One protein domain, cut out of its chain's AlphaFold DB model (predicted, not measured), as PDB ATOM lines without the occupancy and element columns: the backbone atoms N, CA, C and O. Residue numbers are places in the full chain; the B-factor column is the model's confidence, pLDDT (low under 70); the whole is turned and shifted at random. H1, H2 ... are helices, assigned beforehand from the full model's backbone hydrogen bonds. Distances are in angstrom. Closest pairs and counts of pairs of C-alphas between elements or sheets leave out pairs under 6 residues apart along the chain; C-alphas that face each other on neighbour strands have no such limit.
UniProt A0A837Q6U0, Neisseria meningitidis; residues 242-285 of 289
ATOM      1  N   SER A 242      -6.648  16.829 -22.449       74.06
ATOM      2  CA  SER A 242      -7.720  17.218 -23.364       74.06
ATOM      3  C   SER A 242      -8.055  18.706 -23.189       74.06
ATOM      4  O   SER A 242      -7.719  19.289 -22.156       74.06
ATOM      5  N   PRO A 243      -8.738  19.349 -24.153       73.44
ATOM      6  CA  PRO A 243      -9.153  20.751 -24.021       73.44
ATOM      7  C   PRO A 243      -9.989  21.040 -22.768       73.44
ATOM      8  O   PRO A 243     -10.001  22.173 -22.286       73.44
ATOM      9  N   ASP A 244     -10.650  20.014 -22.233       73.75
ATOM     10  CA  ASP A 244     -11.485  20.086 -21.036       73.75
ATOM     11  C   ASP A 244     -10.738  19.751 -19.745       73.75
ATOM     12  O   ASP A 244     -11.243  20.061 -18.667       73.75
ATOM     13  N   THR A 245      -9.530  19.184 -19.840       74.62
ATOM     14  CA  THR A 245      -8.691  18.859 -18.682       74.62
ATOM     15  C   THR A 245      -8.246  20.153 -17.993       74.62
ATOM     16  O   THR A 245      -7.546  20.957 -18.617       74.62
ATOM     17  N   PRO A 246      -8.613  20.387 -16.720       78.38
ATOM     18  CA  PRO A 246      -8.122  21.536 -15.976       78.38
ATOM     19  C   PRO A 246      -6.642  21.372 -15.639       78.38
ATOM     20  O   PRO A 246      -6.205  20.304 -15.210       78.38
ATOM     21  N   PHE A 247      -5.868  22.439 -15.796       79.00
ATOM     22  CA  PHE A 247      -4.466  22.475 -15.412       79.00
ATOM     23  C   PHE A 247      -4.104  23.806 -14.755       79.00
ATOM     24  O   PHE A 247      -4.756  24.835 -14.934       79.00
ATOM     25  N   THR A 248      -3.039  23.763 -13.960       88.31
ATOM     26  CA  THR A 248      -2.482  24.893 -13.215       88.31
ATOM     27  C   THR A 248      -0.960  24.794 -13.236       88.31
ATOM     28  O   THR A 248      -0.389  23.713 -13.408       88.31
ATOM     29  N   LEU A 249      -0.290  25.927 -13.065       85.00
ATOM     30  CA  LEU A 249       1.147  25.978 -12.863       85.00
ATOM     31  C   LEU A 249       1.446  25.928 -11.369       85.00
ATOM     32  O   LEU A 249       1.035  26.805 -10.617       85.00
ATOM     33  N   LYS A 250       2.237  24.938 -10.946       86.38
ATOM     34  CA  LYS A 250       2.722  24.853  -9.557       86.38
ATOM     35  C   LYS A 250       3.636  26.022  -9.185       86.38
ATOM     36  O   LYS A 250       3.743  26.391  -8.020       86.38
ATOM     37  N   SER A 251       4.355  26.564 -10.161       84.75
ATOM     38  CA  SER A 251       5.308  27.656  -9.978       84.75
ATOM     39  C   SER A 251       5.471  28.417 -11.286       84.75
ATOM     40  O   SER A 251       5.162  27.894 -12.359       84.75
ATOM     41  N   TRP A 252       5.974  29.645 -11.197       83.31
ATOM     42  CA  TRP A 252       6.276  30.433 -12.384       83.31
ATOM     43  C   TRP A 252       7.394  29.768 -13.199       83.31
ATOM     44  O   TRP A 252       8.413  29.369 -12.627       83.31
ATOM     45  N   PRO A 253       7.239  29.656 -14.528       78.62
ATOM     46  CA  PRO A 253       8.337  29.256 -15.387       78.62
ATOM     47  C   PRO A 253       9.426  30.335 -15.369       78.62
ATOM     48  O   PRO A 253       9.153  31.520 -15.173       78.62
ATOM     49  N   ASN A 254      10.676  29.936 -15.594       75.62
ATOM     50  CA  ASN A 254      11.792  30.876 -15.662       75.62
ATOM     51  C   ASN A 254      11.787  31.612 -17.013       75.62
ATOM     52  O   ASN A 254      12.523  31.253 -17.929       75.62
ATOM     53  N   LEU A 255      10.922  32.622 -17.138       74.44
ATOM     54  CA  LEU A 255      10.639  33.324 -18.393       74.44
ATOM     55  C   LEU A 255      11.870  33.989 -19.031       74.44
ATOM     56  O   LEU A 255      11.867  34.202 -20.237       74.44
ATOM     57  N   THR A 256      12.935  34.271 -18.272       72.19
ATOM     58  CA  THR A 256      14.184  34.844 -18.813       72.19
ATOM     59  C   THR A 256      15.083  33.807 -19.486       72.19
ATOM     60  O   THR A 256      15.998  34.170 -20.220       72.19
ATOM     61  N   ARG A 257      14.841  32.512 -19.245       65.69
ATOM     62  CA  ARG A 257      15.603  31.394 -19.824       65.69
ATOM     63  C   ARG A 257      14.837  30.623 -20.899       65.69
ATOM     64  O   ARG A 257      15.382  29.672 -21.455       65.69
ATOM     65  N   LEU A 258      13.582  30.986 -21.151       66.25
ATOM     66  CA  LEU A 258      12.714  30.326 -22.122       66.25
ATOM     67  C   LEU A 258      12.573  31.172 -23.382       66.25
ATOM     68  O   LEU A 258      12.727  32.391 -23.344       66.25
ATOM     69  N   ALA A 259      12.245  30.516 -24.495       65.44
ATOM     70  CA  ALA A 259      11.850  31.224 -25.702       65.44
ATOM     71  C   ALA A 259      10.660  32.145 -25.393       65.44
ATOM     72  O   ALA A 259       9.741  31.765 -24.662       65.44
ATOM     73  N   SER A 260      10.684  33.355 -25.951       69.00
ATOM     74  CA  SER A 260       9.599  34.316 -25.764       69.00
ATOM     75  C   SER A 260       8.317  33.770 -26.390       69.00
ATOM     76  O   SER A 260       8.229  33.606 -27.605       69.00
ATOM     77  N   VAL A 261       7.326  33.466 -25.548       71.81
ATOM     78  CA  VAL A 261       5.981  33.070 -25.979       71.81
ATOM     79  C   VAL A 261       5.026  34.239 -25.714       71.81
ATOM     80  O   VAL A 261       4.980  34.728 -24.575       71.81
ATOM     81  N   PRO A 262       4.250  34.697 -26.717       73.69
ATOM     82  CA  PRO A 262       3.270  35.763 -26.535       73.69
ATOM     83  C   PRO A 262       2.302  35.467 -25.387       73.69
ATOM     84  O   PRO A 262       1.812  34.351 -25.233       73.69
ATOM     85  N   GLY A 263       2.044  36.467 -24.542       76.94
ATOM     86  CA  GLY A 263       1.137  36.321 -23.399       76.94
ATOM     87  C   GLY A 263       1.653  35.430 -22.259       76.94
ATOM     88  O   GLY A 263       0.925  35.245 -21.287       76.94
ATOM     89  N   SER A 264       2.894  34.927 -22.316       80.12
ATOM     90  CA  SER A 264       3.475  34.020 -21.308       80.12
ATOM     91  C   SER A 264       3.420  34.547 -19.871       80.12
ATOM     92  O   SER A 264       3.114  33.776 -18.964       80.12
ATOM     93  N   ILE A 265       3.646  35.847 -19.646       82.94
ATOM     94  CA  ILE A 265       3.544  36.471 -18.312       82.94
ATOM     95  C   ILE A 265       2.104  36.406 -17.789       82.94
ATOM     96  O   ILE A 265       1.870  35.934 -16.678       82.94
ATOM     97  N   ARG A 266       1.128  36.843 -18.598       81.75
ATOM     98  CA  ARG A 266      -0.300  36.835 -18.229       81.75
ATOM     99  C   ARG A 266      -0.789  35.409 -17.987       81.75
ATOM    100  O   ARG A 266      -1.420  35.147 -16.968       81.75
ATOM    101  N   LEU A 267      -0.420  34.492 -18.881       84.50
ATOM    102  CA  LEU A 267      -0.711  33.067 -18.777       84.50
ATOM    103  C   LEU A 267      -0.133  32.468 -17.489       84.50
ATOM    104  O   LEU A 267      -0.838  31.758 -16.778       84.50
ATOM    105  N   SER A 268       1.117  32.801 -17.154       85.44
ATOM    106  CA  SER A 268       1.783  32.311 -15.943       85.44
ATOM    107  C   SER A 268       1.134  32.849 -14.669       85.44
ATOM    108  O   SER A 268       0.842  32.087 -13.748       85.44
ATOM    109  N   ALA A 269       0.843  34.152 -14.631       82.56
ATOM    110  CA  ALA A 269       0.169  34.792 -13.504       82.56
ATOM    111  C   ALA A 269      -1.237  34.227 -13.269       82.56
ATOM    112  O   ALA A 269      -1.661  34.070 -12.125       82.56
ATOM    113  N   PHE A 270      -1.954  33.911 -14.348       84.00
ATOM    114  CA  PHE A 270      -3.292  33.346 -14.277       84.00
ATOM    115  C   PHE A 270      -3.267  31.883 -13.820       84.00
ATOM    116  O   PHE A 270      -3.889  31.533 -12.816       84.00
ATOM    117  N   LEU A 271      -2.488  31.036 -14.500       85.69
ATOM    118  CA  LEU A 271      -2.433  29.600 -14.220       85.69
ATOM    119  C   LEU A 271      -1.790  29.258 -12.874       85.69
ATOM    120  O   LEU A 271      -1.982  28.144 -12.406       85.69
ATOM    121  N   THR A 272      -1.045  30.166 -12.237       87.88
ATOM    122  CA  THR A 272      -0.531  29.954 -10.867       87.88
ATOM    123  C   THR A 272      -1.565  30.214  -9.775       87.88
ATOM    124  O   THR A 272      -1.375  29.774  -8.645       87.88
ATOM    125  N   LYS A 273      -2.662  30.911 -10.093       80.31
ATOM    126  CA  LYS A 273      -3.738  31.233  -9.140       80.31
ATOM    127  C   LYS A 273      -5.025  30.457  -9.398       80.31
ATOM    128  O   LYS A 273      -5.846  30.326  -8.496       80.31
ATOM    129  N   ALA A 274      -5.215  29.971 -10.622       75.12
ATOM    130  CA  ALA A 274      -6.424  29.284 -11.037       75.12
ATOM    131  C   ALA A 274      -6.097  27.986 -11.779       75.12
ATOM    132  O   ALA A 274      -5.206  27.943 -12.628       75.12
ATOM    133  N   SER A 275      -6.871  26.943 -11.480       83.00
ATOM    134  CA  SER A 275      -6.943  25.738 -12.303       83.00
ATOM    135  C   SER A 275      -8.055  25.924 -13.326       83.00
ATOM    136  O   SER A 275      -9.213  26.116 -12.952       83.00
ATOM    137  N   VAL A 276      -7.707  25.914 -14.612       79.94
ATOM    138  CA  VAL A 276      -8.670  26.071 -15.708       79.94
ATOM    139  C   VAL A 276      -8.366  25.105 -16.837       79.94
ATOM    140  O   VAL A 276      -7.243  24.630 -16.977       79.94
ATOM    141  N   ASN A 277      -9.360  24.843 -17.676       82.62
ATOM    142  CA  ASN A 277      -9.159  24.125 -18.925       82.62
ATOM    143  C   ASN A 277      -8.942  25.095 -20.100       82.62
ATOM    144  O   ASN A 277      -9.097  26.315 -19.962       82.62
ATOM    145  N   LEU A 278      -8.581  24.558 -21.266       79.69
ATOM    146  CA  LEU A 278      -8.221  25.354 -22.442       79.69
ATOM    147  C   LEU A 278      -9.398  26.199 -22.959       79.69
ATOM    148  O   LEU A 278      -9.205  27.333 -23.394       79.69
ATOM    149  N   ASN A 279     -10.623  25.676 -22.846       77.12
ATOM    150  CA  ASN A 279     -11.846  26.369 -23.252       77.12
ATOM    151  C   ASN A 279     -12.100  27.643 -22.434       77.12
ATOM    152  O   ASN A 279     -12.483  28.678 -22.985       77.12
ATOM    153  N   VAL A 280     -11.882  27.586 -21.117       78.12
ATOM    154  CA  VAL A 280     -11.963  28.765 -20.246       78.12
ATOM    155  C   VAL A 280     -10.810  29.714 -20.549       78.12
ATOM    156  O   VAL A 280     -11.049  30.907 -20.729       78.12
ATOM    157  N   LEU A 281      -9.590  29.180 -20.665       79.06
ATOM    158  CA  LEU A 281      -8.371  29.946 -20.921       79.06
ATOM    159  C   LEU A 281      -8.504  30.854 -22.152       79.06
ATOM    160  O   LEU A 281      -8.190  32.040 -22.074       79.06
ATOM    161  N   TYR A 282      -9.037  30.316 -23.252       75.12
ATOM    162  CA  TYR A 282      -9.270  31.054 -24.495       75.12
ATOM    163  C   TYR A 282     -10.242  32.233 -24.323       75.12
ATOM    164  O   TYR A 282     -10.051  33.288 -24.922       75.12
ATOM    165  N   LYS A 283     -11.272  32.088 -23.481       77.88
ATOM    166  CA  LYS A 283     -12.274  33.143 -23.249       77.88
ATOM    167  C   LYS A 283     -11.764  34.254 -22.335       77.88
ATOM    168  O   LYS A 283     -12.110  35.412 -22.537       77.88
ATOM    169  N   VAL A 284     -10.975  33.907 -21.316       73.00
ATOM    170  CA  VAL A 284     -10.490  34.872 -20.310       73.00
ATOM    171  C   VAL A 284      -9.190  35.561 -20.718       73.00
ATOM    172  O   VAL A 284      -8.867  36.633 -20.206       73.00
ATOM    173  N   MET A 285      -8.438  34.965 -21.644       70.94
ATOM    174  CA  MET A 285      -7.220  35.538 -22.204       70.94
ATOM    175  C   MET A 285      -7.296  35.574 -23.730       70.94
ATOM    176  O   MET A 285      -6.600  34.802 -24.392       70.94
TER     177      MET A 285
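This is residues 242 to 285 of the 289 residues of a protein of Neisseria meningitidis (UniProt A0A837Q6U0). Little regular structure: two short helices, H1 and H2, stand apart along one long loop stretch. Residues 242 to 263 start at the H2 end, run past H1 and turn back into it, with residues 256 to 262 sticking out free. The printed part has 44 residues with two named helices, H1 then H2, and no named strand; its class is all helix, with 15 residues in named elements. It is only just compact, close to loose, with a radius of gyration of the C-alphas of 10.7 A and spans of 29 by 20 by 17 A.

H1, residues 264 to 271, is the longest helix. H2, residues 278 to 284, is apart from it, with no C-alpha of the one within 8 A of the other. A short link of 6 residues joins them. Every O i to N i+4 pair is within hydrogen-bond range in H1, and 2 of 3 in H2.

H1 measures 10.2 A from C-alpha 264 at (3.475, 34.020, -21.308) to C-alpha 271. H2 measures 10.0 A and ends with C-alpha 284 at (-10.490, 34.872, -20.310).

The C-alphas farthest apart, of Asp 244 and Thr 256, are 29.7 A apart. The printed part has no cut. Its mean pLDDT is 78.1, and residues 257 to 260 are under 70.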